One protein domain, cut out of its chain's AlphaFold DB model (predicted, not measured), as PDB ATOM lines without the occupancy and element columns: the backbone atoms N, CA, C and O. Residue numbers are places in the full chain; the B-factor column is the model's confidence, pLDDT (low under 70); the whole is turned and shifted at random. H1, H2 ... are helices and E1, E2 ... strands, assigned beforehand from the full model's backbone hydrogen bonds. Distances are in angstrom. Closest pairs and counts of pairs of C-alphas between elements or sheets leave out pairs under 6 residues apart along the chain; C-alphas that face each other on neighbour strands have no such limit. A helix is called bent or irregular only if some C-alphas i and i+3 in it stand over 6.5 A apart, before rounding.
ATOM      1  N   LEU A  12     175.337 197.134  79.971       93.25
ATOM      2  CA  LEU A  12     174.063 197.582  80.529       93.25
ATOM      3  C   LEU A  12     174.322 198.158  81.913       93.25
ATOM      4  O   LEU A  12     174.615 197.428  82.853       93.25
ATOM      5  N   ILE A  13     174.217 199.476  82.041       95.81
ATOM      6  CA  ILE A  13     174.514 200.178  83.286       95.81
ATOM      7  C   ILE A  13     173.223 200.399  84.069       95.81
ATOM      8  O   ILE A  13     172.295 201.040  83.573       95.81
ATOM      9  N   LEU A  14     173.182 199.922  85.312       96.94
ATOM     10  CA  LEU A  14     172.185 200.336  86.290       96.94
ATOM     11  C   LEU A  14     172.632 201.661  86.909       96.94
ATOM     12  O   LEU A  14     173.619 201.703  87.638       96.94
ATOM     13  N   ASP A  15     171.908 202.736  86.613       97.50
ATOM     14  CA  ASP A  15     172.094 204.060  87.204       97.50
ATOM     15  C   ASP A  15     171.014 204.296  88.259       97.50
ATOM     16  O   ASP A  15     169.838 204.408  87.925       97.50
ATOM     17  N   LEU A  16     171.398 204.367  89.533       98.00
ATOM     18  CA  LEU A  16     170.465 204.613  90.635       98.00
ATOM     19  C   LEU A  16     170.107 206.099  90.802       98.00
ATOM     20  O   LEU A  16     169.272 206.437  91.641       98.00
ATOM     21  N   GLY A  17     170.719 206.998  90.030       97.50
ATOM     22  CA  GLY A  17     170.520 208.434  90.169       97.50
ATOM     23  C   GLY A  17     171.031 208.931  91.519       97.50
ATOM     24  O   GLY A  17     172.206 208.768  91.852       97.50
ATOM     25  N   ARG A  18     170.163 209.584  92.300       97.38
ATOM     26  CA  ARG A  18     170.516 210.111  93.622       97.38
ATOM     27  C   ARG A  18     170.257 209.075  94.719       97.38
ATOM     28  O   ARG A  18     169.122 208.633  94.900       97.38
ATOM     29  N   VAL A  19     171.296 208.759  95.489       97.38
ATOM     30  CA  VAL A  19     171.256 207.869  96.658       97.38
ATOM     31  C   VAL A  19     171.854 208.581  97.872       97.38
ATOM     32  O   VAL A  19     172.825 209.323  97.733       97.38
ATOM     33  N   HIS A  20     171.263 208.334  99.041       95.62
ATOM     34  CA  HIS A  20     171.761 208.749 100.352       95.62
ATOM     35  C   HIS A  20     171.798 207.536 101.306       95.62
ATOM     36  O   HIS A  20     170.744 207.068 101.741       95.62
ATOM     37  N   GLU A  21     172.943 206.957 101.676       92.06
ATOM     38  CA  GLU A  21     174.335 207.329 101.338       92.06
ATOM     39  C   GLU A  21     175.060 206.219 100.561       92.06
ATOM     40  O   GLU A  21     175.739 206.499  99.582       92.06
ATOM     41  N   VAL A  22     174.871 204.953 100.941       97.31
ATOM     42  CA  VAL A  22     175.471 203.797 100.256       97.31
ATOM     43  C   VAL A  22     174.378 202.878  99.722       97.31
ATOM     44  O   VAL A  22     173.392 202.619 100.418       97.31
ATOM     45  N   ALA A  23     174.578 202.356  98.511       97.94
ATOM     46  CA  ALA A  23     173.724 201.346  97.890       97.94
ATOM     47  C   ALA A  23     174.521 200.074  97.575       97.94
ATOM     48  O   ALA A  23     175.623 200.150  97.048       97.94
ATOM     49  N   GLU A  24     173.945 198.907  97.821       97.94
ATOM     50  CA  GLU A  24     174.436 197.627  97.313       97.94
ATOM     51  C   GLU A  24     173.405 197.058  96.342       97.94
ATOM     52  O   GLU A  24     172.233 196.901  96.691       97.94
ATOM     53  N   GLY A  25     173.835 196.788  95.111       96.75
ATOM     54  CA  GLY A  25     172.985 196.226  94.072       96.75
ATOM     55  C   GLY A  25     173.092 194.708  94.023       96.75
ATOM     56  O   GLY A  25     174.192 194.153  94.053       96.75
ATOM     57  N   ARG A  26     171.958 194.026  93.874       98.19
ATOM     58  CA  ARG A  26     171.891 192.607  93.519       98.19
ATOM     59  C   ARG A  26     170.975 192.418  92.321       98.19
ATOM     60  O   ARG A  26     169.905 193.018  92.249       98.19
ATOM     61  N   ILE A  27     171.392 191.572  91.389       98.06
ATOM     62  CA  ILE A  27     170.645 191.244  90.175       98.06
ATOM     63  C   ILE A  27     170.432 189.739  90.169       98.06
ATOM     64  O   ILE A  27     171.394 188.978  90.272       98.06
ATOM     65  N   ASN A  28     169.174 189.304  90.117       97.62
ATOM     66  CA  ASN A  28     168.794 187.891  90.187       97.62
ATOM     67  C   ASN A  28     169.459 187.172  91.384       97.62
ATOM     68  O   ASN A  28     169.991 186.071  91.270       97.62
ATOM     69  N   GLY A  29     169.500 187.846  92.542       97.75
ATOM     70  CA  GLY A  29     170.114 187.353  93.780       97.75
ATOM     71  C   GLY A  29     171.649 187.406  93.834       97.75
ATOM     72  O   GLY A  29     172.215 187.189  94.908       97.75
ATOM     73  N   ARG A  30     172.341 187.739  92.737       98.06
ATOM     74  CA  ARG A  30     173.810 187.841  92.658       98.06
ATOM     75  C   ARG A  30     174.278 189.262  92.983       98.06
ATOM     76  O   ARG A  30     173.676 190.222  92.513       98.06
ATOM     77  N   ALA A  31     175.350 189.400  93.764       97.31
ATOM     78  CA  ALA A  31     175.924 190.704  94.101       97.31
ATOM     79  C   ALA A  31     176.492 191.399  92.853       97.31
ATOM     80  O   ALA A  31     177.349 190.839  92.172       97.31
ATOM     81  N   ALA A  32     176.016 192.615  92.583       95.62
ATOM     82  CA  ALA A  32     176.370 193.442  91.428       95.62
ATOM     83  C   ALA A  32     177.123 194.728  91.826       95.62
ATOM     84  O   ALA A  32     177.224 195.667  91.040       95.62
ATOM     85  N   GLY A  33     177.666 194.768  93.047       93.81
ATOM     86  CA  GLY A  33     178.575 195.812  93.519       93.81
ATOM     87  C   GLY A  33     178.008 196.713  94.619       93.81
ATOM     88  O   GLY A  33     176.796 196.811  94.824       93.81
ATOM     89  N   VAL A  34     178.928 197.382  95.317       97.81
ATOM     90  CA  VAL A  34     178.647 198.384  96.354       97.81
ATOM     91  C   VAL A  34     178.992 199.770  95.806       97.81
ATOM     92  O   VAL A  34     180.097 200.002  95.320       97.81
ATOM     93  N   LEU A  35     178.040 200.692  95.895       97.50
ATOM     94  CA  LEU A  35     178.084 202.046  95.359       97.50
ATOM     95  C   LEU A  35     178.197 203.041  96.515       97.50
ATOM     96  O   LEU A  35     177.210 203.354  97.185       97.50
ATOM     97  N   LEU A  36     179.424 203.506  96.757       96.75
ATOM     98  CA  LEU A  36     179.771 204.357  97.902       96.75
ATOM     99  C   LEU A  36     179.684 205.860  97.616       96.75
ATOM    100  O   LEU A  36     179.641 206.653  98.551       96.75
ATOM    101  N   MET A  37     179.736 206.265  96.347       95.00
ATOM    102  CA  MET A  37     179.765 207.673  95.955       95.00
ATOM    103  C   MET A  37     179.195 207.873  94.550       95.00
ATOM    104  O   MET A  37     179.214 206.936  93.746       95.00
ATOM    105  N   PRO A  38     178.704 209.084  94.227       95.06
ATOM    106  CA  PRO A  38     178.228 209.385  92.891       95.06
ATOM    107  C   PRO A  38     179.363 209.335  91.846       95.06
ATOM    108  O   PRO A  38     180.492 209.728  92.145       95.06
ATOM    109  N   PRO A  39     179.051 208.944  90.597       96.00
ATOM    110  CA  PRO A  39     177.746 208.457  90.149       96.00
ATOM    111  C   PRO A  39     177.443 207.042  90.678       96.00
ATOM    112  O   PRO A  39     178.278 206.148  90.582       96.00
ATOM    113  N   TYR A  40     176.223 206.824  91.187       97.62
ATOM    114  CA  TYR A  40     175.783 205.529  91.725       97.62
ATOM    115  C   TYR A  40     175.412 204.572  90.586       97.62
ATOM    116  O   TYR A  40     174.236 204.331  90.306       97.62
ATOM    117  N   ARG A  41     176.439 204.065  89.902       96.75
ATOM    118  CA  ARG A  41     176.316 203.243  88.698       96.75
ATOM    119  C   ARG A  41     177.093 201.946  88.821       96.75
ATOM    120  O   ARG A  41     178.236 201.957  89.265       96.75
ATOM    121  N   THR A  42     176.501 200.858  88.346       95.44
ATOM    122  CA  THR A  42     177.194 199.576  88.181       95.44
ATOM    123  C   THR A  42     176.827 198.936  86.850       95.44
ATOM    124  O   THR A  42     175.714 199.117  86.352       95.44
ATOM    125  N   ASP A  43     177.771 198.217  86.254       94.62
ATOM    126  CA  ASP A  43     177.518 197.410  85.066       94.62
ATOM    127  C   ASP A  43     176.876 196.084  85.473       94.62
ATOM    128  O   ASP A  43     177.416 195.340  86.291       94.62
ATOM    129  N   ILE A  44     175.707 195.808  84.904       95.56
ATOM    130  CA  ILE A  44     174.901 194.628  85.207       95.56
ATOM    131  C   ILE A  44     174.805 193.652  84.030       95.56
ATOM    132  O   ILE A  44     174.056 192.681  84.128       95.56
ATOM    133  N   ALA A  45     175.539 193.885  82.933       92.81
ATOM    134  CA  ALA A  45     175.436 193.085  81.708       92.81
ATOM    135  C   ALA A  45     175.589 191.573  81.962       92.81
ATOM    136  O   ALA A  45     174.787 190.787  81.473       92.81
ATOM    137  N   ASP A  46     176.543 191.181  82.810       92.56
ATOM    138  CA  ASP A  46     176.856 189.772  83.106       92.56
ATOM    139  C   ASP A  46     175.903 189.119  84.138       92.56
ATOM    140  O   ASP A  46     176.082 187.963  84.554       92.56
ATOM    141  N   PHE A  47     174.900 189.866  84.608       95.12
ATOM    142  CA  PHE A  47     173.952 189.420  85.633       95.12
ATOM    143  C   PHE A  47     172.510 189.329  85.141       95.12
ATOM    144  O   PHE A  47     171.686 188.700  85.810       95.12
ATOM    145  N   VAL A  48     172.201 189.963  84.011       94.31
ATOM    146  CA  VAL A  48     170.856 189.982  83.440       94.31
ATOM    147  C   VAL A  48     170.632 188.820  82.481       94.31
ATOM    148  O   VAL A  48     171.540 188.369  81.790       94.31
ATOM    149  N   GLU A  49     169.387 188.370  82.411       93.31
ATOM    150  CA  GLU A  49     168.925 187.317  81.508       93.31
ATOM    151  C   GLU A  49     167.819 187.863  80.588       93.31
ATOM    152  O   GLU A  49     167.123 188.817  80.961       93.31
ATOM    153  N   PRO A  50     167.607 187.293  79.386       90.62
ATOM    154  CA  PRO A  50     166.482 187.674  78.541       90.62
ATOM    155  C   PRO A  50     165.140 187.541  79.276       90.62
ATOM    156  O   PRO A  50     164.802 186.489  79.814       90.62
ATOM    157  N   GLY A  51     164.345 188.611  79.264       94.62
ATOM    158  CA  GLY A  51     163.036 188.647  79.916       94.62
ATOM    159  C   GLY A  51     163.062 189.320  81.288       94.62
ATOM    160  O   GLY A  51     163.570 190.434  81.444       94.62
ATOM    161  N   ARG A  52     162.411 188.700  82.277       96.00
ATOM    162  CA  ARG A  52     162.204 189.309  83.597       96.00
ATOM    163  C   ARG A  52     163.442 189.132  84.470       96.00
ATOM    164  O   ARG A  52     163.862 188.013  84.717       96.00
ATOM    165  N   ASN A  53     163.921 190.240  85.027       97.06
ATOM    166  CA  ASN A  53     165.015 190.272  85.992       97.06
ATOM    167  C   ASN A  53     164.531 190.862  87.318       97.06
ATOM    168  O   ASN A  53     163.619 191.695  87.340       97.06
ATOM    169  N   VAL A  54     165.146 190.445  88.421       98.12
ATOM    170  CA  VAL A  54     164.921 191.021  89.751       98.12
ATOM    171  C   VAL A  54     166.123 191.879  90.115       98.12
ATOM    172  O   VAL A  54     167.253 191.401  90.102       98.12
ATOM    173  N   ILE A  55     165.865 193.144  90.444       97.62
ATOM    174  CA  ILE A  55     166.870 194.088  90.930       97.62
ATOM    175  C   ILE A  55     166.537 194.390  92.386       97.62
ATOM    176  O   ILE A  55     165.454 194.891  92.683       97.62
ATOM    177  N   GLU A  56     167.471 194.100  93.280       98.12
ATOM    178  CA  GLU A  56     167.381 194.439  94.695       98.12
ATOM    179  C   GLU A  56     168.444 195.490  95.007       98.12
ATOM    180  O   GLU A  56     169.594 195.371  94.585       98.12
ATOM    181  N   VAL A  57     168.062 196.531  95.743       97.62
ATOM    182  CA  VAL A  57     168.983 197.583  96.182       97.62
ATOM    183  C   VAL A  57     168.886 197.690  97.693       97.62
ATOM    184  O   VAL A  57     167.871 198.146  98.223       97.62
ATOM    185  N   ALA A  58     169.934 197.264  98.390       97.75
ATOM    186  CA  ALA A  58     170.058 197.456  99.826       97.75
ATOM    187  C   ALA A  58     170.691 198.825 100.099       97.75
ATOM    188  O   ALA A  58     171.701 199.182  99.498       97.75
ATOM    189  N   LEU A  59     170.090 199.605 100.994       97.19
ATOM    190  CA  LEU A  59     170.528 200.964 101.306       97.19
ATOM    191  C   LEU A  59     171.059 201.015 102.732       97.19
ATOM    192  O   LEU A  59     170.397 200.541 103.655       97.19
ATOM    193  N   THR A  60     172.221 201.637 102.913       96.12
ATOM    194  CA  THR A  60     172.782 201.915 104.239       96.12
ATOM    195  C   THR A  60     172.732 203.422 104.495       96.12
ATOM    196  O   THR A  60     173.587 204.159 103.997       96.12
ATOM    197  N   PRO A  61     171.713 203.916 105.219       93.94
ATOM    198  CA  PRO A  61     171.611 205.323 105.570       93.94
ATOM    199  C   PRO A  61     172.430 205.658 106.822       93.94
ATOM    200  O   PRO A  61     172.723 204.795 107.652       93.94
ATOM    201  N   VAL A  62     172.743 206.941 107.008       92.56
ATOM    202  CA  VAL A  62     173.286 207.437 108.281       92.56
ATOM    203  C   VAL A  62     172.209 207.487 109.367       92.56
ATOM    204  O   VAL A  62     171.019 207.649 109.098       92.56
ATOM    205  N   LEU A  63     172.631 207.416 110.630       93.44
ATOM    206  CA  LEU A  63     171.723 207.396 111.780       93.44
ATOM    207  C   LEU A  63     171.113 208.762 112.132       93.44
ATOM    208  O   LEU A  63     170.314 208.818 113.063       93.44
ATOM    209  N   HIS A  64     171.455 209.844 111.422       92.69
ATOM    210  CA  HIS A  64     171.046 211.217 111.767       92.69
ATOM    211  C   HIS A  64     169.549 211.330 112.075       92.69
ATOM    212  O   HIS A  64     169.190 211.721 113.178       92.69
ATOM    213  N   ASN A  65     168.677 210.887 111.164       93.50
ATOM    214  CA  ASN A  65     167.224 210.984 111.358       93.50
ATOM    215  C   ASN A  65     166.739 210.196 112.582       93.50
ATOM    216  O   ASN A  65     165.847 210.642 113.297       93.50
ATOM    217  N   ARG A  66     167.356 209.040 112.858       93.88
ATOM    218  CA  ARG A  66     167.037 208.229 114.037       93.88
ATOM    219  C   ARG A  66     167.489 208.910 115.330       93.88
ATOM    220  O   ARG A  66     166.770 208.872 116.320       93.88
ATOM    221  N   LEU A  67     168.666 209.530 115.314       93.88
ATOM    222  CA  LEU A  67     169.233 210.241 116.459       93.88
ATOM    223  C   LEU A  67     168.459 211.526 116.775       93.88
ATOM    224  O   LEU A  67     168.216 211.802 117.946       93.88
ATOM    225  N   VAL A  68     168.010 212.260 115.751       92.94
ATOM    226  CA  VAL A  68     167.088 213.398 115.911       92.94
ATOM    227  C   VAL A  68     165.789 212.941 116.575       92.94
ATOM    228  O   VAL A  68     165.413 213.505 117.600       92.94
ATOM    229  N   GLY A  69     165.175 211.855 116.091       92.56
ATOM    230  CA  GLY A  69     163.967 211.295 116.711       92.56
ATOM    231  C   GLY A  69     164.163 210.872 118.174       92.56
ATOM    232  O   GLY A  69     163.255 211.022 118.986       92.56
ATOM    233  N   TYR A  70     165.355 210.397 118.559       94.06
ATOM    234  CA  TYR A  70     165.663 210.160 119.973       94.06
ATOM    235  C   TYR A  70     165.780 211.454 120.785       94.06
ATOM    236  O   TYR A  70     165.300 211.496 121.916       94.06
ATOM    237  N   GLY A  71     166.371 212.510 120.225       92.56
ATOM    238  CA  GLY A  71     166.422 213.826 120.866       92.56
ATOM    239  C   GLY A  71     165.026 214.373 121.175       92.56
ATOM    240  O   GLY A  71     164.789 214.874 122.272       92.56
ATOM    241  N   GLU A  72     164.075 214.189 120.259       89.81
ATOM    242  CA  GLU A  72     162.680 214.632 120.414       89.81
ATOM    243  C   GLU A  72     161.934 213.950 121.576       89.81
ATOM    244  O   GLU A  72     160.930 214.477 122.050       89.81
ATOM    245  N   THR A  73     162.440 212.829 122.107       91.88
ATOM    246  CA  THR A  73     161.855 212.173 123.294       91.88
ATOM    247  C   THR A  73     162.097 212.933 124.602       91.88
ATOM    248  O   THR A  73     161.462 212.628 125.609       91.88
ATOM    249  N   GLY A  74     163.027 213.897 124.617       88.19
ATOM    250  CA  GLY A  74     163.415 214.634 125.823       88.19
ATOM    251  C   GLY A  74     164.408 213.900 126.734       88.19
ATOM    252  O   GLY A  74     164.795 214.440 127.768       88.19
ATOM    253  N   ASP A  75     164.864 212.702 126.360       92.38
ATOM    254  CA  ASP A  75     165.877 211.952 127.109       92.38
ATOM    255  C   ASP A  75     167.243 212.682 127.089       92.38
ATOM    256  O   ASP A  75     167.806 212.902 126.008       92.38
ATOM    257  N   PRO A  76     167.823 213.023 128.260       91.69
ATOM    258  CA  PRO A  76     169.097 213.741 128.352       91.69
ATOM    259  C   PRO A  76     170.276 213.055 127.648       91.69
ATOM    260  O   PRO A  76     171.204 213.739 127.219       91.69
ATOM    261  N   ARG A  77     170.250 211.723 127.475       93.44
ATOM    262  CA  ARG A  77     171.298 210.968 126.751       93.44
ATOM    263  C   ARG A  77     171.413 211.373 125.280       93.44
ATOM    264  O   ARG A  77     172.461 211.191 124.659       93.44
ATOM    265  N   TRP A  78     170.334 211.917 124.727       91.94
ATOM    266  CA  TRP A  78     170.241 212.378 123.347       91.94
ATOM    267  C   TRP A  78     170.169 213.906 123.255       91.94
ATOM    268  O   TRP A  78     169.791 214.442 122.213       91.94
ATOM    269  N   GLY A  79     170.570 214.618 124.316       89.44
ATOM    270  CA  GLY A  79     170.527 216.080 124.400       89.44
ATOM    271  C   GLY A  79     171.212 216.791 123.227       89.44
ATOM    272  O   GLY A  79     170.679 217.761 122.702       89.44
ATOM    273  N   GLN A  80     172.334 216.267 122.717       89.56
ATOM    274  CA  GLN A  80     173.044 216.821 121.547       89.56
ATOM    275  C   GLN A  80     172.250 216.782 120.226       89.56
ATOM    276  O   GLN A  80     172.646 217.417 119.237       89.56
ATOM    277  N   PHE A  81     171.171 215.998 120.193       89.31
ATOM    278  CA  PHE A  81     170.260 215.874 119.060       89.31
ATOM    279  C   PHE A  81     168.920 216.587 119.291       89.31
ATOM    280  O   PHE A  81     168.120 216.668 118.362       89.31
ATOM    281  N   GLN A  82     168.690 217.152 120.483       85.06
ATOM    282  CA  GLN A  82     167.529 218.000 120.753       85.06
ATOM    283  C   GLN A  82     167.596 219.279 119.921       85.06
ATOM    284  O   GLN A  82     168.670 219.851 119.725       85.06
ATOM    285  N   ASN A  83     166.439 219.738 119.437       81.00
ATOM    286  CA  ASN A  83     166.304 220.964 118.640       81.00
ATOM    287  C   ASN A  83     167.222 221.015 117.400       81.00
ATOM    288  O   ASN A  83     167.522 222.092 116.882       81.00
ATOM    289  N   ARG A  84     167.692 219.860 116.905       79.00
ATOM    290  CA  ARG A  84     168.371 219.780 115.610       79.00
ATOM    291  C   ARG A  84     167.337 220.049 114.524       79.00
ATOM    292  O   ARG A  84     166.441 219.243 114.299       79.00
ATOM    293  N   ASN A  85     167.484 221.173 113.831       71.38
ATOM    294  CA  ASN A  85     166.635 221.487 112.689       71.38
ATOM    295  C   ASN A  85     167.013 220.609 111.488       71.38
ATOM    296  O   ASN A  85     168.161 220.623 111.045       71.38
ATOM    297  N   GLY A  86     166.020 219.911 110.935       82.19
ATOM    298  CA  GLY A  86     166.098 219.250 109.633       82.19
ATOM    299  C   GLY A  86     166.452 217.762 109.681       82.19
ATOM    300  O   GLY A  86     167.480 217.344 110.219       82.19
ATOM    301  N   LEU A  87     165.602 216.962 109.032       89.56
ATOM    302  CA  LEU A  87     165.919 215.586 108.662       89.56
ATOM    303  C   LEU A  87     166.853 215.589 107.446       89.56
ATOM    304  O   LEU A  87     166.696 216.388 106.523       89.56
TER     305      LEU A  87
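AT A GLANCE: This is residues 12 to 87 of the 106 residues of an uncharacterized protein of Tateyamaria omphalii (UniProt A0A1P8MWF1). What shape do these atoms make? A long, two-part rod: a small body of short strands at one end and a small helical hairpin, H1 and H2, at the other, joined by a thin neck at residues 61 to 63. In the strand body, the three-stranded sheet E4, E3, E6 has the short pair E1 and E5 near it, with E5 closest to E4. What is it made of? The printed part has 76 residues, with six named strands, E1 to E6, then two named helices, H1 and H2; the class is mixed, helices and strands, and both sheets, E4 - E3 - E6 and E1 - E5, are antiparallel. How spread out is it? It is extended, with a radius of gyration of the C-alphas of 17.8 A and spans of 55 by 21 by 15 A.

HOW THE PARTS SIT: Where do the first strands go? E1, residues 12 to 15, is the antiparallel neighbour of E5, residues 41 to 43, at 162 degrees, with N 14 and O 42 2.9 A apart, within hydrogen-bond range. E1 runs on into E2, residues 18 to 20, across a break of 2 residues, at 57 degrees; E2 pairs with no named strand. What makes the larger sheet? E3, residues 22 to 27, is the inner strand, antiparallel to E4, residues 30 to 35, its hairpin partner, at 158 degrees with N 35 and O 23 2.7 A apart, and to E6, residues 55 to 60, at 160 degrees with N 24 and O 58 2.8 A apart. The closest C-alphas of E4 and E5 are those of Gly 33 and Thr 42, 6.7 A apart. How do the helices stand? H1, residues 64 to 71, and H2, residues 76 to 81, form a helical hairpin and touch, closest at the C-alphas of Gly 71 and Phe 81, 4.7 A apart, with a steep tilt of 41 degrees, opposite ways; neither is on the larger sheet. Every O i to N i+4 pair of H1 is within hydrogen-bond range, against 0 of 2 in H2, where 2 of 3 O i to N i+3 pairs are.

IN THESE COORDINATES: Where does the first element begin? C-alpha 12 of E1 is at (174.063, 197.582, 80.529). How long are the longer elements? E3 measures 16.8 A, E4 15.1 A, E6 16.5 A and H1 10.5 A from first to last C-alpha. Where does the last one end? H2 ends with C-alpha 81 at (170.260, 215.874, 119.060); it is irregular, with C-alphas 77 and 80 8.0 A apart.

THE WHOLE: How large is it? The two C-alphas farthest apart, those of Pro 50 and Pro 76, are 56.3 A apart. Are there cuts or long links? The printed part has no cut, and the link from E5 to E6, 11 residues, is long. How sure is the model? The mean pLDDT of the printed part is 93.9, and no printed residue is under 70.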